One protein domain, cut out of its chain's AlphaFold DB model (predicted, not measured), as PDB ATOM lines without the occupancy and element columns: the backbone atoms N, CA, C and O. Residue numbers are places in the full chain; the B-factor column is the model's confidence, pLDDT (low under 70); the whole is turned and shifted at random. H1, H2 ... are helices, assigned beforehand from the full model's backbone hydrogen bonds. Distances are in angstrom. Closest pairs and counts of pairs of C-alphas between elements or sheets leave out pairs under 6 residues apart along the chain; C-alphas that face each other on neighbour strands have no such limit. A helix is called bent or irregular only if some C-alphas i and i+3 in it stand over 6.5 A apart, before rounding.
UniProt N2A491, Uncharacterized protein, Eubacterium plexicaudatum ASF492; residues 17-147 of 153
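What this domain is: This is residues 17 to 147 of the 153 residues of an uncharacterized protein of Eubacterium plexicaudatum ASF492 (UniProt N2A491). Three long helices, H3, H4 and H5, make a loose row with H4 in the middle, while the short helix H1 crosses H4 and reaches H3 with its last residues. H2 turns off from the end of H1, away from H4, and residues 137 to 147 of H5 stick out and add to the length of an elongated model. The printed part has 131 residues with five named helices, in the order H1, H2, H3, H4, H5, and no named strand; the class is all helix. The whole is loose, with a radius of gyration of the C-alphas of 17.4 A, and spans 51 by 31 by 31 A.

Where its parts are: H4, residues 85 to 113, is the longest helix by residues, and measures 41.3 A from C-alpha 85 at (-13.222, -40.716, 32.176) to C-alpha 113. It has a kink of 31 degrees near residue 107 and is irregular, with C-alphas 108 and 111 7.3 A apart. H3, residues 52 to 78, measures 38.8 A, and H5, residues 124 to 147, measures 33.3 A and ends with C-alpha 147 at (-10.582, -53.076, 41.029). H1, residues 17 to 29, begins with C-alpha 17 at (-2.386, -28.582, 34.640) and is 18.2 A long. H2, residues 33 to 43, is 15.3 A long.

How they stand to each other: H4 touches H1 with residues 93 to 101 alone; the closest C-alphas, those of Val 21 and Ala 97, are 4.8 A apart. These two helices run the same way at a steep tilt of 48 degrees. H1 is the hub, touching three helices. Its residues 28 to 29 touch residues 54 to 58 of H3, with the closest C-alphas, those of Leu 28 and Ile 58, 6.0 A apart. H1 and H3 run opposite ways at a steep tilt of 50 degrees. H1 and H2 touch only at the corner by their tight link, about perpendicular at 85 degrees; the closest C-alphas, those of Thr 26 and Lys 33, are 5.7 A apart. H3 and H4 are near each other, their closest C-alphas 8.1 A apart, and H4 and H5 are near each other at 8.3 A. H2 is apart from H3, H4 and H5, and H5 is apart from H1 and H3. In H1, H2 and H3 every O i to N i+4 pair is within hydrogen-bond range, against 22 of 25 in H4 and 19 of 20 in H5.

The domain as a whole: The C-alphas of Glu 114 and Leu 147, the two farthest apart, are 54.0 A from each other. The printed part has no cut and no long link. Residues 74 to 79, 119 to 124 and 137 to 147 stand free. Mean pLDDT of the printed part is 77.6; residues 44 to 50 and 116 to 147 are under 70.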
ATOM      1  N   TRP A  17      -1.806 -29.731  33.930       86.25
ATOM      2  CA  TRP A  17      -2.386 -28.582  34.640       86.25
ATOM      3  C   TRP A  17      -1.764 -27.249  34.213       86.25
ATOM      4  O   TRP A  17      -2.466 -26.350  33.764       86.25
ATOM      5  N   ALA A  18      -0.434 -27.139  34.296       86.75
ATOM      6  CA  ALA A  18       0.275 -25.920  33.920       86.75
ATOM      7  C   ALA A  18       0.023 -25.554  32.450       86.75
ATOM      8  O   ALA A  18      -0.103 -24.379  32.120       86.75
ATOM      9  N   ARG A  19      -0.098 -26.557  31.569       90.50
ATOM     10  CA  ARG A  19      -0.479 -26.350  30.172       90.50
ATOM     11  C   ARG A  19      -1.876 -25.743  30.069       90.50
ATOM     12  O   ARG A  19      -1.985 -24.695  29.451       90.50
ATOM     13  N   ALA A  20      -2.885 -26.336  30.707       91.31
ATOM     14  CA  ALA A  20      -4.256 -25.815  30.691       91.31
ATOM     15  C   ALA A  20      -4.320 -24.359  31.187       91.31
ATOM     16  O   ALA A  20      -4.896 -23.502  30.525       91.31
ATOM     17  N   VAL A  21      -3.633 -24.037  32.288       89.12
ATOM     18  CA  VAL A  21      -3.555 -22.661  32.814       89.12
ATOM     19  C   VAL A  21      -2.897 -21.701  31.815       89.12
ATOM     20  O   VAL A  21      -3.382 -20.588  31.620       89.12
ATOM     21  N   ILE A  22      -1.815 -22.114  31.145       89.12
ATOM     22  CA  ILE A  22      -1.165 -21.297  30.107       89.12
ATOM     23  C   ILE A  22      -2.104 -21.064  28.918       89.12
ATOM     24  O   ILE A  22      -2.165 -19.935  28.430       89.12
ATOM     25  N   GLU A  23      -2.820 -22.091  28.452       92.06
ATOM     26  CA  GLU A  23      -3.778 -21.961  27.342       92.06
ATOM     27  C   GLU A  23      -4.893 -20.972  27.705       92.06
ATOM     28  O   GLU A  23      -5.126 -20.025  26.955       92.06
ATOM     29  N   GLN A  24      -5.513 -21.120  28.881       91.75
ATOM     30  CA  GLN A  24      -6.626 -20.264  29.309       91.75
ATOM     31  C   GLN A  24      -6.197 -18.807  29.513       91.75
ATOM     32  O   GLN A  24      -6.847 -17.881  29.025       91.75
ATOM     33  N   ARG A  25      -5.041 -18.581  30.149       89.50
ATOM     34  CA  ARG A  25      -4.471 -17.232  30.291       89.50
ATOM     35  C   ARG A  25      -4.115 -16.610  28.946       89.50
ATOM     36  O   ARG A  25      -4.359 -15.424  28.742       89.50
ATOM     37  N   THR A  26      -3.580 -17.402  28.018       90.38
ATOM     38  CA  THR A  26      -3.296 -16.933  26.658       90.38
ATOM     39  C   THR A  26      -4.591 -16.526  25.954       90.38
ATOM     40  O   THR A  26      -4.671 -15.406  25.449       90.38
ATOM     41  N   ALA A  27      -5.611 -17.387  25.976       90.25
ATOM     42  CA  ALA A  27      -6.901 -17.147  25.334       90.25
ATOM     43  C   ALA A  27      -7.560 -15.855  25.841       90.25
ATOM     44  O   ALA A  27      -7.896 -14.976  25.046       90.25
ATOM     45  N   LEU A  28      -7.649 -15.682  27.163       89.00
ATOM     46  CA  LEU A  28      -8.278 -14.511  27.784       89.00
ATOM     47  C   LEU A  28      -7.434 -13.230  27.693       89.00
ATOM     48  O   LEU A  28      -7.975 -12.126  27.765       89.00
ATOM     49  N   SER A  29      -6.117 -13.344  27.494       85.25
ATOM     50  CA  SER A  29      -5.260 -12.172  27.273       85.25
ATOM     51  C   SER A  29      -5.504 -11.490  25.924       85.25
ATOM     52  O   SER A  29      -5.175 -10.315  25.769       85.25
ATOM     53  N   GLY A  30      -6.028 -12.224  24.932       84.06
ATOM     54  CA  GLY A  30      -6.158 -11.740  23.557       84.06
ATOM     55  C   GLY A  30      -4.823 -11.561  22.820       84.06
ATOM     56  O   GLY A  30      -4.781 -10.874  21.800       84.06
ATOM     57  N   ILE A  31      -3.732 -12.137  23.332       86.62
ATOM     58  CA  ILE A  31      -2.375 -12.029  22.779       86.62
ATOM     59  C   ILE A  31      -1.925 -13.402  22.256       86.62
ATOM     60  O   ILE A  31      -2.278 -14.442  22.810       86.62
ATOM     61  N   CYS A  32      -1.098 -13.426  21.207       89.00
ATOM     62  CA  CYS A  32      -0.474 -14.657  20.725       89.00
ATOM     63  C   CYS A  32       0.338 -15.355  21.830       89.00
ATOM     64  O   CYS A  32       1.090 -14.718  22.568       89.00
ATOM     65  N   LYS A  33       0.267 -16.689  21.883       89.25
ATOM     66  CA  LYS A  33       0.906 -17.529  22.912       89.25
ATOM     67  C   LYS A  33       2.383 -17.225  23.155       89.25
ATOM     68  O   LYS A  33       2.813 -17.133  24.301       89.25
ATOM     69  N   LYS A  34       3.160 -17.030  22.084       88.62
ATOM     70  CA  LYS A  34       4.585 -16.678  22.172       88.62
ATOM     71  C   LYS A  34       4.796 -15.372  22.941       88.62
ATOM     72  O   LYS A  34       5.641 -15.310  23.833       88.62
ATOM     73  N   ASP A  35       4.017 -14.349  22.618       88.12
ATOM     74  CA  ASP A  35       4.133 -13.028  23.231       88.12
ATOM     75  C   ASP A  35       3.592 -13.042  24.658       88.12
ATOM     76  O   ASP A  35       4.193 -12.433  25.540       88.12
ATOM     77  N   PHE A  36       2.510 -13.786  24.909       87.06
ATOM     78  CA  PHE A  36       1.982 -14.009  26.253       87.06
ATOM     79  C   PHE A  36       3.039 -14.638  27.171       87.06
ATOM     80  O   PHE A  36       3.314 -14.104  28.246       87.06
ATOM     81  N   ILE A  37       3.681 -15.725  26.731       86.75
ATOM     82  CA  ILE A  37       4.740 -16.403  27.493       86.75
ATOM     83  C   ILE A  37       5.920 -15.454  27.720       86.75
ATOM     84  O   ILE A  37       6.375 -15.304  28.849       86.75
ATOM     85  N   THR A  38       6.380 -14.765  26.673       86.19
ATOM     86  CA  THR A  38       7.521 -13.838  26.765       86.19
ATOM     87  C   THR A  38       7.240 -12.713  27.765       86.19
ATOM     88  O   THR A  38       8.049 -12.459  28.654       86.19
ATOM     89  N   LYS A  39       6.071 -12.066  27.673       85.12
ATOM     90  CA  LYS A  39       5.668 -10.991  28.594       85.12
ATOM     91  C   LYS A  39       5.495 -11.496  30.023       85.12
ATOM     92  O   LYS A  39       5.910 -10.808  30.948       85.12
ATOM     93  N   SER A  40       4.939 -12.694  30.198       82.94
ATOM     94  CA  SER A  40       4.787 -13.313  31.518       82.94
ATOM     95  C   SER A  40       6.144 -13.579  32.171       82.94
ATOM     96  O   SER A  40       6.319 -13.279  33.347       82.94
ATOM     97  N   CYS A  41       7.126 -14.064  31.405       82.31
ATOM     98  CA  CYS A  41       8.489 -14.279  31.899       82.31
ATOM     99  C   CYS A  41       9.211 -12.972  32.261       82.31
ATOM    100  O   CYS A  41      10.032 -12.971  33.170       82.31
ATOM    101  N   LEU A  42       8.925 -11.872  31.556       82.69
ATOM    102  CA  LEU A  42       9.567 -10.577  31.803       82.69
ATOM    103  C   LEU A  42       8.949  -9.820  32.982       82.69
ATOM    104  O   LEU A  42       9.671  -9.262  33.800       82.69
ATOM    105  N   TYR A  43       7.619  -9.782  33.060       76.88
ATOM    106  CA  TYR A  43       6.904  -8.884  33.970       76.88
ATOM    107  C   TYR A  43       6.265  -9.593  35.166       76.88
ATOM    108  O   TYR A  43       5.720  -8.917  36.033       76.88
ATOM    109  N   SER A  44       6.321 -10.932  35.230       68.06
ATOM    110  CA  SER A  44       5.756 -11.801  36.286       68.06
ATOM    111  C   SER A  44       4.246 -11.670  36.546       68.06
ATOM    112  O   SER A  44       3.666 -12.530  37.202       68.06
ATOM    113  N   ASN A  45       3.592 -10.647  35.995       62.38
ATOM    114  CA  ASN A  45       2.188 -10.333  36.194       62.38
ATOM    115  C   ASN A  45       1.429 -10.370  34.869       62.38
ATOM    116  O   ASN A  45       1.881  -9.862  33.840       62.38
ATOM    117  N   ILE A  46       0.227 -10.935  34.924       59.56
ATOM    118  CA  ILE A  46      -0.741 -10.857  33.836       59.56
ATOM    119  C   ILE A  46      -1.451  -9.518  33.986       59.56
ATOM    120  O   ILE A  46      -2.283  -9.348  34.871       59.56
ATOM    121  N   VAL A  47      -1.121  -8.556  33.129       57.25
ATOM    122  CA  VAL A  47      -1.854  -7.289  33.071       57.25
ATOM    123  C   VAL A  47      -2.855  -7.380  31.928       57.25
ATOM    124  O   VAL A  47      -2.515  -7.193  30.760       57.25
ATOM    125  N   VAL A  48      -4.100  -7.702  32.265       56.75
ATOM    126  CA  VAL A  48      -5.223  -7.627  31.329       56.75
ATOM    127  C   VAL A  48      -5.638  -6.160  31.227       56.75
ATOM    128  O   VAL A  48      -6.353  -5.634  32.072       56.75
ATOM    129  N   VAL A  49      -5.117  -5.457  30.221       55.59
ATOM    130  CA  VAL A  49      -5.341  -4.014  30.051       55.59
ATOM    131  C   VAL A  49      -6.659  -3.739  29.318       55.59
ATOM    132  O   VAL A  49      -6.822  -4.153  28.173       55.59
ATOM    133  N   GLY A  50      -7.546  -2.997  29.996       62.72
ATOM    134  CA  GLY A  50      -8.388  -1.842  29.605       62.72
ATOM    135  C   GLY A  50      -9.037  -1.672  28.221       62.72
ATOM    136  O   GLY A  50      -9.746  -0.686  28.031       62.72
ATOM    137  N   LYS A  51      -8.822  -2.549  27.239       80.19
ATOM    138  CA  LYS A  51      -9.470  -2.444  25.925       80.19
ATOM    139  C   LYS A  51     -10.854  -3.075  25.965       80.19
ATOM    140  O   LYS A  51     -11.003  -4.204  26.439       80.19
ATOM    141  N   LYS A  52     -11.850  -2.377  25.411       85.81
ATOM    142  CA  LYS A  52     -13.236  -2.859  25.343       85.81
ATOM    143  C   LYS A  52     -13.317  -4.226  24.667       85.81
ATOM    144  O   LYS A  52     -14.028  -5.094  25.151       85.81
ATOM    145  N   GLU A  53     -12.538  -4.446  23.611       87.31
ATOM    146  CA  GLU A  53     -12.511  -5.711  22.867       87.31
ATOM    147  C   GLU A  53     -12.021  -6.871  23.739       87.31
ATOM    148  O   GLU A  53     -12.477  -8.001  23.594       87.31
ATOM    149  N   ASN A  54     -11.091  -6.603  24.660       85.00
ATOM    150  CA  ASN A  54     -10.569  -7.637  25.542       85.00
ATOM    151  C   ASN A  54     -11.518  -7.941  26.702       85.00
ATOM    152  O   ASN A  54     -11.673  -9.097  27.079       85.00
ATOM    153  N   ILE A  55     -12.189  -6.914  27.229       86.31
ATOM    154  CA  ILE A  55     -13.263  -7.096  28.210       86.31
ATOM    155  C   ILE A  55     -14.406  -7.896  27.579       86.31
ATOM    156  O   ILE A  55     -14.865  -8.860  28.182       86.31
ATOM    157  N   GLN A  56     -14.811  -7.548  26.354       89.75
ATOM    158  CA  GLN A  56     -15.856  -8.269  25.631       89.75
ATOM    159  C   GLN A  56     -15.488  -9.743  25.456       89.75
ATOM    160  O   GLN A  56     -16.291 -10.595  25.797       89.75
ATOM    161  N   ARG A  57     -14.245 -10.052  25.061       90.00
ATOM    162  CA  ARG A  57     -13.756 -11.438  24.980       90.00
ATOM    163  C   ARG A  57     -13.931 -12.204  26.292       90.00
ATOM    164  O   ARG A  57     -14.387 -13.338  26.272       90.00
ATOM    165  N   ILE A  58     -13.570 -11.599  27.424       90.25
ATOM    166  CA  ILE A  58     -13.714 -12.240  28.740       90.25
ATOM    167  C   ILE A  58     -15.192 -12.485  29.061       90.25
ATOM    168  O   ILE A  58     -15.542 -13.560  29.546       90.25
ATOM    169  N   VAL A  59     -16.059 -11.509  28.775       91.38
ATOM    170  CA  VAL A  59     -17.511 -11.629  28.972       91.38
ATOM    171  C   VAL A  59     -18.102 -12.723  28.082       91.38
ATOM    172  O   VAL A  59     -18.840 -13.564  28.588       91.38
ATOM    173  N   ASP A  60     -17.744 -12.757  26.801       94.12
ATOM    174  CA  ASP A  60     -18.219 -13.758  25.842       94.12
ATOM    175  C   ASP A  60     -17.790 -15.165  26.276       94.12
ATOM    176  O   ASP A  60     -18.621 -16.067  26.353       94.12
ATOM    177  N   SER A  61     -16.524 -15.345  26.673       92.69
ATOM    178  CA  SER A  61     -16.039 -16.633  27.182       92.69
ATOM    179  C   SER A  61     -16.736 -17.056  28.480       92.69
ATOM    180  O   SER A  61     -16.985 -18.240  28.684       92.69
ATOM    181  N   LEU A  62     -17.089 -16.114  29.363       93.25
ATOM    182  CA  LEU A  62     -17.877 -16.407  30.567       93.25
ATOM    183  C   LEU A  62     -19.309 -16.837  30.229       93.25
ATOM    184  O   LEU A  62     -19.843 -17.742  30.875       93.25
ATOM    185  N   GLN A  63     -19.932 -16.201  29.236       94.62
ATOM    186  CA  GLN A  63     -21.269 -16.563  28.765       94.62
ATOM    187  C   GLN A  63     -21.273 -17.943  28.111       94.62
ATOM    188  O   GLN A  63     -22.112 -18.772  28.453       94.62
ATOM    189  N   GLU A  64     -20.308 -18.214  27.235       94.19
ATOM    190  CA  GLU A  64     -20.120 -19.526  26.616       94.19
ATOM    191  C   GLU A  64     -19.918 -20.604  27.686       94.19
ATOM    192  O   GLU A  64     -20.646 -21.597  27.714       94.19
ATOM    193  N   MET A  65     -19.029 -20.358  28.655       91.50
ATOM    194  CA  MET A  65     -18.810 -21.261  29.785       91.50
ATOM    195  C   MET A  65     -20.114 -21.545  30.548       91.50
ATOM    196  O   MET A  65     -20.395 -22.694  30.895       91.50
ATOM    197  N   GLN A  66     -20.919 -20.511  30.810       92.06
ATOM    198  CA  GLN A  66     -22.195 -20.651  31.506       92.06
ATOM    199  C   GLN A  66     -23.197 -21.492  30.706       92.06
ATOM    200  O   GLN A  66     -23.906 -22.304  31.301       92.06
ATOM    201  N   ILE A  67     -23.279 -21.288  29.390       94.25
ATOM    202  CA  ILE A  67     -24.174 -22.039  28.501       94.25
ATOM    203  C   ILE A  67     -23.779 -23.514  28.507       94.25
ATOM    204  O   ILE A  67     -24.605 -24.353  28.866       94.25
ATOM    205  N   VAL A  68     -22.509 -23.821  28.237       91.19
ATOM    206  CA  VAL A  68     -22.032 -25.211  28.181       91.19
ATOM    207  C   VAL A  68     -22.223 -25.909  29.531       91.19
ATOM    208  O   VAL A  68     -22.677 -27.049  29.588       91.19
ATOM    209  N   MET A  69     -21.974 -25.221  30.651       89.94
ATOM    210  CA  MET A  69     -22.180 -25.813  31.977       89.94
ATOM    211  C   MET A  69     -23.661 -26.093  32.276       89.94
ATOM    212  O   MET A  69     -23.979 -27.089  32.928       89.94
ATOM    213  N   LYS A  70     -24.581 -25.245  31.799       91.56
ATOM    214  CA  LYS A  70     -26.028 -25.492  31.913       91.56
ATOM    215  C   LYS A  70     -26.461 -26.687  31.073       91.56
ATOM    216  O   LYS A  70     -27.263 -27.484  31.552       91.56
ATOM    217  N   GLU A  71     -25.932 -26.824  29.864       90.56
ATOM    218  CA  GLU A  71     -26.208 -27.969  28.993       90.56
ATOM    219  C   GLU A  71     -25.720 -29.273  29.625       90.56
ATOM    220  O   GLU A  71     -26.497 -30.217  29.752       90.56
ATOM    221  N   ILE A  72     -24.480 -29.291  30.126       88.75
ATOM    222  CA  ILE A  72     -23.920 -30.428  30.869       88.75
ATOM    223  C   ILE A  72     -24.801 -30.766  32.075       88.75
ATOM    224  O   ILE A  72     -25.174 -31.921  32.270       88.75
ATOM    225  N   ALA A  73     -25.177 -29.770  32.881       88.75
ATOM    226  CA  ALA A  73     -26.031 -29.988  34.045       88.75
ATOM    227  C   ALA A  73     -27.421 -30.531  33.664       88.75
ATOM    228  O   ALA A  73     -27.978 -31.338  34.409       88.75
ATOM    229  N   GLY A  74     -27.971 -30.106  32.524       90.19
ATOM    230  CA  GLY A  74     -29.225 -30.621  31.976       90.19
ATOM    231  C   GLY A  74     -29.114 -32.080  31.534       90.19
ATOM    232  O   GLY A  74     -29.949 -32.892  31.921       90.19
ATOM    233  N   GLN A  75     -28.049 -32.433  30.811       88.31
ATOM    234  CA  GLN A  75     -27.774 -33.813  30.388       88.31
ATOM    235  C   GLN A  75     -27.548 -34.747  31.583       88.31
ATOM    236  O   GLN A  75     -27.971 -35.901  31.568       88.31
ATOM    237  N   ILE A  76     -26.896 -34.259  32.644       87.38
ATOM    238  CA  ILE A  76     -26.713 -35.031  33.881       87.38
ATOM    239  C   ILE A  76     -28.071 -35.309  34.537       87.38
ATOM    240  O   ILE A  76     -28.303 -36.419  35.009       87.38
ATOM    241  N   GLN A  77     -28.976 -34.326  34.552       88.31
ATOM    242  CA  GLN A  77     -30.320 -34.490  35.117       88.31
ATOM    243  C   GLN A  77     -31.212 -35.412  34.281       88.31
ATOM    244  O   GLN A  77     -32.021 -36.135  34.856       88.31
ATOM    245  N   SER A  78     -31.071 -35.402  32.951       89.75
ATOM    246  CA  SER A  78     -31.823 -36.304  32.070       89.75
ATOM    247  C   SER A  78     -31.269 -37.732  32.051       89.75
ATOM    248  O   SER A  78     -31.963 -38.641  31.608       89.75
ATOM    249  N   GLY A  79     -30.051 -37.945  32.564       82.62
ATOM    250  CA  GLY A  79     -29.361 -39.235  32.520       82.62
ATOM    251  C   GLY A  79     -28.673 -39.528  31.181       82.62
ATOM    252  O   GLY A  79     -28.094 -40.599  31.030       82.62
ATOM    253  N   ASP A  80     -28.685 -38.580  30.239       82.19
ATOM    254  CA  ASP A  80     -28.089 -38.727  28.900       82.19
ATOM    255  C   ASP A  80     -26.620 -38.280  28.838       82.19
ATOM    256  O   ASP A  80     -25.979 -38.323  27.786       82.19
ATOM    257  N   PHE A  81     -26.062 -37.823  29.961       83.38
ATOM    258  CA  PHE A  81     -24.667 -37.414  30.018       83.38
ATOM    259  C   PHE A  81     -23.736 -38.626  29.944       83.38
ATOM    260  O   PHE A  81     -23.573 -39.370  30.912       83.38
ATOM    261  N   SER A  82     -23.076 -38.790  28.799       83.00
ATOM    262  CA  SER A  82     -22.028 -39.789  28.608       83.00
ATOM    263  C   SER A  82     -20.724 -39.113  28.191       83.00
ATOM    264  O   SER A  82     -20.647 -38.405  27.191       83.00
ATOM    265  N   LEU A  83     -19.680 -39.320  28.989       82.75
ATOM    266  CA  LEU A  83     -18.327 -38.845  28.721       82.75
ATOM    267  C   LEU A  83     -17.343 -39.920  29.173       82.75
ATOM    268  O   LEU A  83     -17.558 -40.580  30.190       82.75
ATOM    269  N   SER A  84     -16.261 -40.100  28.414       88.12
ATOM    270  CA  SER A  84     -15.168 -40.960  28.868       88.12
ATOM    271  C   SER A  84     -14.508 -40.352  30.112       88.12
ATOM    272  O   SER A  84     -14.510 -39.130  30.284       88.12
ATOM    273  N   ASP A  85     -13.919 -41.186  30.971       85.38
ATOM    274  CA  ASP A  85     -13.222 -40.716  32.176       85.38
ATOM    275  C   ASP A  85     -12.080 -39.735  31.838       85.38
ATOM    276  O   ASP A  85     -11.920 -38.701  32.491       85.38
ATOM    277  N   ASP A  86     -11.340 -39.993  30.756       86.00
ATOM    278  CA  ASP A  86     -10.274 -39.102  30.290       86.00
ATOM    279  C   ASP A  86     -10.818 -37.754  29.808       86.00
ATOM    280  O   ASP A  86     -10.303 -36.700  30.196       86.00
ATOM    281  N   SER A  87     -11.902 -37.769  29.031       87.12
ATOM    282  CA  SER A  87     -12.559 -36.549  28.559       87.12
ATOM    283  C   SER A  87     -13.164 -35.748  29.716       87.12
ATOM    284  O   SER A  87     -13.067 -34.524  29.730       87.12
ATOM    285  N   TYR A  88     -13.725 -36.411  30.731       86.69
ATOM    286  CA  TYR A  88     -14.221 -35.746  31.937       86.69
ATOM    287  C   TYR A  88     -13.087 -35.084  32.732       86.69
ATOM    288  O   TYR A  88     -13.216 -33.944  33.190       86.69
ATOM    289  N   LYS A  89     -11.942 -35.764  32.876       86.75
ATOM    290  CA  LYS A  89     -10.747 -35.207  33.529       86.75
ATOM    291  C   LYS A  89     -10.192 -33.998  32.783       86.75
ATOM    292  O   LYS A  89      -9.710 -33.067  33.431       86.75
ATOM    293  N   GLU A  90     -10.215 -34.018  31.455       88.00
ATOM    294  CA  GLU A  90      -9.814 -32.887  30.616       88.00
ATOM    295  C   GLU A  90     -10.770 -31.708  30.770       88.00
ATOM    296  O   GLU A  90     -10.331 -30.634  31.177       88.00
ATOM    297  N   LEU A  91     -12.071 -31.953  30.620       88.69
ATOM    298  CA  LEU A  91     -13.126 -30.966  30.829       88.69
ATOM    299  C   LEU A  91     -12.985 -30.280  32.195       88.69
ATOM    300  O   LEU A  91     -12.863 -29.060  32.288       88.69
ATOM    301  N   LYS A  92     -12.901 -31.072  33.271       88.06
ATOM    302  CA  LYS A  92     -12.697 -30.577  34.639       88.06
ATOM    303  C   LYS A  92     -11.456 -29.695  34.748       88.06
ATOM    304  O   LYS A  92     -11.487 -28.668  35.424       88.06
ATOM    305  N   ARG A  93     -10.347 -30.104  34.129       89.75
ATOM    306  CA  ARG A  93      -9.081 -29.364  34.181       89.75
ATOM    307  C   ARG A  93      -9.200 -28.016  33.485       89.75
ATOM    308  O   ARG A  93      -8.742 -27.026  34.050       89.75
ATOM    309  N   ASP A  94      -9.822 -27.982  32.318       90.00
ATOM    310  CA  ASP A  94      -9.943 -26.770  31.513       90.00
ATOM    311  C   ASP A  94     -10.893 -25.761  32.160       90.00
ATOM    312  O   ASP A  94     -10.536 -24.588  32.277       90.00
ATOM    313  N   TYR A  95     -12.028 -26.214  32.709       90.19
ATOM    314  CA  TYR A  95     -12.925 -25.347  33.485       90.19
ATOM    315  C   TYR A  95     -12.263 -24.795  34.748       90.19
ATOM    316  O   TYR A  95     -12.411 -23.612  35.057       90.19
ATOM    317  N   LEU A  96     -11.505 -25.620  35.480       90.31
ATOM    318  CA  LEU A  96     -10.762 -25.146  36.652       90.31
ATOM    319  C   LEU A  96      -9.687 -24.129  36.258       90.31
ATOM    320  O   LEU A  96      -9.551 -23.099  36.918       90.31
ATOM    321  N   ALA A  97      -8.943 -24.386  35.181       90.12
ATOM    322  CA  ALA A  97      -7.937 -23.461  34.669       90.12
ATOM    323  C   ALA A  97      -8.565 -22.131  34.227       90.12
ATOM    324  O   ALA A  97      -8.009 -21.065  34.506       90.12
ATOM    325  N   PHE A  98      -9.737 -22.179  33.593       91.12
ATOM    326  CA  PHE A  98     -10.497 -20.997  33.210       91.12
ATOM    327  C   PHE A  98     -10.947 -20.201  34.441       91.12
ATOM    328  O   PHE A  98     -10.647 -19.012  34.540       91.12
ATOM    329  N   ALA A  99     -11.585 -20.850  35.421       90.12
ATOM    330  CA  ALA A  99     -12.070 -20.194  36.636       90.12
ATOM    331  C   ALA A  99     -10.934 -19.531  37.434       90.12
ATOM    332  O   ALA A  99     -11.050 -18.372  37.830       90.12
ATOM    333  N   VAL A 100      -9.807 -20.233  37.610       87.62
ATOM    334  CA  VAL A 100      -8.607 -19.674  38.255       87.62
ATOM    335  C   VAL A 100      -8.093 -18.460  37.481       87.62
ATOM    336  O   VAL A 100      -7.755 -17.448  38.089       87.62
ATOM    337  N   THR A 101      -8.082 -18.529  36.149       87.50
ATOM    338  CA  THR A 101      -7.651 -17.405  35.311       87.50
ATOM    339  C   THR A 101      -8.572 -16.198  35.462       87.50
ATOM    340  O   THR A 101      -8.084 -15.082  35.597       87.50
ATOM    341  N   VAL A 102      -9.892 -16.388  35.479       88.25
ATOM    342  CA  VAL A 102     -10.842 -15.284  35.689       88.25
ATOM    343  C   VAL A 102     -10.626 -14.636  37.056       88.25
ATOM    344  O   VAL A 102     -10.577 -13.411  37.138       88.25
ATOM    345  N   ILE A 103     -10.417 -15.432  38.110       86.12
ATOM    346  CA  ILE A 103     -10.096 -14.911  39.447       86.12
ATOM    347  C   ILE A 103      -8.789 -14.108  39.418       86.12
ATOM    348  O   ILE A 103      -8.764 -12.996  39.930       86.12
ATOM    349  N   ASP A 104      -7.735 -14.604  38.759       83.69
ATOM    350  CA  ASP A 104      -6.467 -13.872  38.610       83.69
ATOM    351  C   ASP A 104      -6.657 -12.509  37.933       83.69
ATOM    352  O   ASP A 104      -6.051 -11.516  38.337       83.69
ATOM    353  N   ILE A 105      -7.500 -12.458  36.900       84.00
ATOM    354  CA  ILE A 105      -7.821 -11.219  36.188       84.00
ATOM    355  C   ILE A 105      -8.581 -10.262  37.110       84.00
ATOM    356  O   ILE A 105      -8.269  -9.072  37.140       84.00
ATOM    357  N   MET A 106      -9.555 -10.766  37.871       83.62
ATOM    358  CA  MET A 106     -10.333  -9.969  38.822       83.62
ATOM    359  C   MET A 106      -9.463  -9.425  39.960       83.62
ATOM    360  O   MET A 106      -9.553  -8.239  40.272       83.62
ATOM    361  N   ASP A 107      -8.586 -10.254  40.528       80.94
ATOM    362  CA  ASP A 107      -7.611  -9.856  41.547       80.94
ATOM    363  C   ASP A 107      -6.657  -8.789  40.989       80.94
ATOM    364  O   ASP A 107      -6.416  -7.760  41.624       80.94
ATOM    365  N   GLY A 108      -6.164  -8.989  39.761       78.50
ATOM    366  CA  GLY A 108      -5.319  -8.026  39.056       78.50
ATOM    367  C   GLY A 108      -6.025  -6.708  38.728       78.50
ATOM    368  O   GLY A 108      -5.361  -5.681  38.611       78.50
ATOM    369  N   ALA A 109      -7.356  -6.710  38.613       81.19
ATOM    370  CA  ALA A 109      -8.183  -5.532  38.357       81.19
ATOM    371  C   ALA A 109      -8.732  -4.872  39.636       81.19
ATOM    372  O   ALA A 109      -9.362  -3.819  39.545       81.19
ATOM    373  N   ALA A 110      -8.496  -5.444  40.821       82.75
ATOM    374  CA  ALA A 110      -9.071  -4.971  42.083       82.75
ATOM    375  C   ALA A 110      -8.766  -3.488  42.376       82.75
ATOM    376  O   ALA A 110      -9.627  -2.772  42.894       82.75
ATOM    377  N   TYR A 111      -7.588  -3.006  41.960       80.69
ATOM    378  CA  TYR A 111      -7.175  -1.607  42.115       80.69
ATOM    379  C   TYR A 111      -8.106  -0.612  41.402       80.69
ATOM    380  O   TYR A 111      -8.239   0.520  41.859       80.69
ATOM    381  N   LEU A 112      -8.779  -1.023  40.319       82.75
ATOM    382  CA  LEU A 112      -9.742  -0.183  39.593       82.75
ATOM    383  C   LEU A 112     -11.013   0.089  40.404       82.75
ATOM    384  O   LEU A 112     -11.743   1.028  40.103       82.75
ATOM    385  N   PHE A 113     -11.279  -0.734  41.416       84.19
ATOM    386  CA  PHE A 113     -12.451  -0.644  42.282       84.19
ATOM    387  C   PHE A 113     -12.079  -0.225  43.709       84.19
ATOM    388  O   PHE A 113     -12.837  -0.511  44.633       84.19
ATOM    389  N   GLU A 114     -10.896   0.375  43.894       83.75
ATOM    390  CA  GLU A 114     -10.357   0.792  45.201       83.75
ATOM    391  C   GLU A 114     -10.282  -0.354  46.227       83.75
ATOM    392  O   GLU A 114     -10.211  -0.144  47.438       83.75
ATOM    393  N   LYS A 115     -10.268  -1.603  45.747       79.06
ATOM    394  CA  LYS A 115     -10.103  -2.780  46.592       79.06
ATOM    395  C   LYS A 115      -8.622  -3.089  46.698       79.06
ATOM    396  O   LYS A 115      -7.959  -3.375  45.703       79.06
ATOM    397  N   ILE A 116      -8.113  -3.066  47.923       67.69
ATOM    398  CA  ILE A 116      -6.785  -3.588  48.226       67.69
ATOM    399  C   ILE A 116      -6.907  -5.119  48.185       67.69
ATOM    400  O   ILE A 116      -7.726  -5.665  48.933       67.69
ATOM    401  N   PRO A 117      -6.150  -5.825  47.322       61.81
ATOM    402  CA  PRO A 117      -6.094  -7.280  47.369       61.81
ATOM    403  C   PRO A 117      -5.731  -7.699  48.797       61.81
ATOM    404  O   PRO A 117      -4.831  -7.083  49.375       61.81
ATOM    405  N   PRO A 118      -6.415  -8.684  49.401       57.41
ATOM    406  CA  PRO A 118      -6.213  -9.018  50.805       57.41
ATOM    407  C   PRO A 118      -4.728  -9.286  51.078       57.41
ATOM    408  O   PRO A 118      -4.154 -10.264  50.591       57.41
ATOM    409  N   ALA A 119      -4.099  -8.388  51.839       49.72
ATOM    410  CA  ALA A 119      -2.710  -8.521  52.246       49.72
ATOM    411  C   ALA A 119      -2.583  -9.806  53.076       49.72
ATOM    412  O   ALA A 119      -3.164  -9.918  54.153       49.72
ATOM    413  N   GLY A 120      -1.872 -10.802  52.544       54.81
ATOM    414  CA  GLY A 120      -1.717 -12.101  53.198       54.81
ATOM    415  C   GLY A 120      -2.731 -13.168  52.786       54.81
ATOM    416  O   GLY A 120      -2.935 -14.113  53.549       54.81
ATOM    417  N   GLN A 121      -3.347 -13.072  51.599       52.44
ATOM    418  CA  GLN A 121      -4.067 -14.208  51.021       52.44
ATOM    419  C   GLN A 121      -3.128 -15.425  51.039       52.44
ATOM    420  O   GLN A 121      -2.115 -15.452  50.335       52.44
ATOM    421  N   LYS A 122      -3.441 -16.416  51.894       52.06
ATOM    422  CA  LYS A 122      -2.826 -17.749  51.857       52.06
ATOM    423  C   LYS A 122      -2.716 -18.154  50.398       52.06
ATOM    424  O   LYS A 122      -3.629 -17.860  49.630       52.06
ATOM    425  N   ASN A 123      -1.616 -18.799  50.019       65.56
ATOM    426  CA  ASN A 123      -1.388 -19.256  48.654       65.56
ATOM    427  C   ASN A 123      -2.365 -20.403  48.321       65.56
ATOM    428  O   ASN A 123      -1.967 -21.545  48.132       65.56
ATOM    429  N   TRP A 124      -3.664 -20.103  48.282       62.69
ATOM    430  CA  TRP A 124      -4.767 -21.005  47.979       62.69
ATOM    431  C   TRP A 124      -4.595 -21.594  46.581       62.69
ATOM    432  O   TRP A 124      -5.088 -22.676  46.304       62.69
ATOM    433  N   LYS A 125      -3.829 -20.915  45.718       63.69
ATOM    434  CA  LYS A 125      -3.364 -21.420  44.424       63.69
ATOM    435  C   LYS A 125      -2.386 -22.584  44.607       63.69
ATOM    436  O   LYS A 125      -2.576 -23.619  43.982       63.69
ATOM    437  N   ALA A 126      -1.408 -22.474  45.511       62.31
ATOM    438  CA  ALA A 126      -0.549 -23.602  45.888       62.31
ATOM    439  C   ALA A 126      -1.317 -24.712  46.624       62.31
ATOM    440  O   ALA A 126      -1.031 -25.888  46.409       62.31
ATOM    441  N   GLU A 127      -2.314 -24.373  47.446       60.41
ATOM    442  CA  GLU A 127      -3.201 -25.371  48.060       60.41
ATOM    443  C   GLU A 127      -4.064 -26.078  47.007       60.41
ATOM    444  O   GLU A 127      -4.157 -27.298  47.043       60.41
ATOM    445  N   LEU A 128      -4.618 -25.371  46.017       62.34
ATOM    446  CA  LEU A 128      -5.349 -25.962  44.892       62.34
ATOM    447  C   LEU A 128      -4.454 -26.841  44.029       62.34
ATOM    448  O   LEU A 128      -4.871 -27.929  43.649       62.34
ATOM    449  N   GLU A 129      -3.223 -26.417  43.742       60.19
ATOM    450  CA  GLU A 129      -2.244 -27.260  43.054       60.19
ATOM    451  C   GLU A 129      -1.902 -28.511  43.868       60.19
ATOM    452  O   GLU A 129      -1.745 -29.593  43.299       60.19
ATOM    453  N   CYS A 130      -1.816 -28.389  45.194       56.28
ATOM    454  CA  CYS A 130      -1.619 -29.514  46.099       56.28
ATOM    455  C   CYS A 130      -2.840 -30.446  46.101       56.28
ATOM    456  O   CYS A 130      -2.685 -31.649  45.925       56.28
ATOM    457  N   VAL A 131      -4.057 -29.910  46.194       58.81
ATOM    458  CA  VAL A 131      -5.318 -30.667  46.166       58.81
ATOM    459  C   VAL A 131      -5.530 -31.342  44.811       58.81
ATOM    460  O   VAL A 131      -5.918 -32.501  44.774       58.81
ATOM    461  N   LEU A 132      -5.218 -30.687  43.691       61.00
ATOM    462  CA  LEU A 132      -5.256 -31.294  42.355       61.00
ATOM    463  C   LEU A 132      -4.237 -32.434  42.221       61.00
ATOM    464  O   LEU A 132      -4.571 -33.484  41.668       61.00
ATOM    465  N   LYS A 133      -3.024 -32.267  42.766       57.81
ATOM    466  CA  LYS A 133      -2.030 -33.351  42.852       57.81
ATOM    467  C   LYS A 133      -2.531 -34.499  43.733       57.81
ATOM    468  O   LYS A 133      -2.465 -35.646  43.308       57.81
ATOM    469  N   LEU A 134      -3.088 -34.206  44.908       53.44
ATOM    470  CA  LEU A 134      -3.610 -35.204  45.847       53.44
ATOM    471  C   LEU A 134      -4.835 -35.936  45.297       53.44
ATOM    472  O   LEU A 134      -4.927 -37.143  45.457       53.44
ATOM    473  N   LEU A 135      -5.743 -35.258  44.594       53.47
ATOM    474  CA  LEU A 135      -6.886 -35.886  43.926       53.47
ATOM    475  C   LEU A 135      -6.447 -36.761  42.748       53.47
ATOM    476  O   LEU A 135      -7.044 -37.810  42.530       53.47
ATOM    477  N   SER A 136      -5.392 -36.387  42.015       52.34
ATOM    478  CA  SER A 136      -4.811 -37.264  40.989       52.34
ATOM    479  C   SER A 136      -4.206 -38.540  41.585       52.34
ATOM    480  O   SER A 136      -4.239 -39.576  40.926       52.34
ATOM    481  N   VAL A 137      -3.656 -38.475  42.802       50.62
ATOM    482  CA  VAL A 137      -3.082 -39.636  43.505       50.62
ATOM    483  C   VAL A 137      -4.183 -40.473  44.165       50.62
ATOM    484  O   VAL A 137      -4.204 -41.692  44.012       50.62
ATOM    485  N   ASN A 138      -5.151 -39.827  44.817       46.47
ATOM    486  CA  ASN A 138      -6.235 -40.500  45.526       46.47
ATOM    487  C   ASN A 138      -7.245 -41.157  44.582       46.47
ATOM    488  O   ASN A 138      -7.741 -42.234  44.892       46.47
ATOM    489  N   CYS A 139      -7.515 -40.575  43.408       40.75
ATOM    490  CA  CYS A 139      -8.381 -41.220  42.420       40.75
ATOM    491  C   CYS A 139      -7.737 -42.514  41.885       40.75
ATOM    492  O   CYS A 139      -8.434 -43.505  41.701       40.75
ATOM    493  N   ALA A 140      -6.405 -42.553  41.737       41.09
ATOM    494  CA  ALA A 140      -5.682 -43.767  41.351       41.09
ATOM    495  C   ALA A 140      -5.718 -44.852  42.446       41.09
ATOM    496  O   ALA A 140      -5.885 -46.028  42.128       41.09
ATOM    497  N   SER A 141      -5.627 -44.479  43.730       44.78
ATOM    498  CA  SER A 141      -5.749 -45.440  44.839       44.78
ATOM    499  C   SER A 141      -7.183 -45.921  45.074       44.78
ATOM    500  O   SER A 141      -7.375 -47.079  45.435       44.78
ATOM    501  N   GLN A 142      -8.190 -45.069  44.845       43.19
ATOM    502  CA  GLN A 142      -9.603 -45.442  44.970       43.19
ATOM    503  C   GLN A 142      -9.998 -46.428  43.857       43.19
ATOM    504  O   GLN A 142     -10.551 -47.482  44.148       43.19
ATOM    505  N   PHE A 143      -9.588 -46.161  42.610       37.81
ATOM    506  CA  PHE A 143      -9.806 -47.077  41.484       37.81
ATOM    507  C   PHE A 143      -9.038 -48.401  41.630       37.81
ATOM    508  O   PHE A 143      -9.575 -49.453  41.298       37.81
ATOM    509  N   ALA A 144      -7.805 -48.385  42.153       45.22
ATOM    510  CA  ALA A 144      -7.032 -49.605  42.412       45.22
ATOM    511  C   ALA A 144      -7.629 -50.456  43.550       45.22
ATOM    512  O   ALA A 144      -7.616 -51.687  43.478       45.22
ATOM    513  N   GLY A 145      -8.173 -49.807  44.584       48.09
ATOM    514  CA  GLY A 145      -8.893 -50.469  45.673       48.09
ATOM    515  C   GLY A 145     -10.204 -51.106  45.210       48.09
ATOM    516  O   GLY A 145     -10.488 -52.248  45.572       48.09
ATOM    517  N   ASP A 146     -10.959 -50.416  44.355       41.28
ATOM    518  CA  ASP A 146     -12.225 -50.927  43.819       41.28
ATOM    519  C   ASP A 146     -12.015 -52.030  42.760       41.28
ATOM    520  O   ASP A 146     -12.765 -53.007  42.752       41.28
ATOM    521  N   LEU A 147     -10.945 -51.978  41.947       42.56
ATOM    522  CA  LEU A 147     -10.582 -53.076  41.029       42.56
ATOM    523  C   LEU A 147     -10.131 -54.348  41.763       42.56
ATOM    524  O   LEU A 147     -10.367 -55.455  41.283       42.56
TER     525      LEU A 147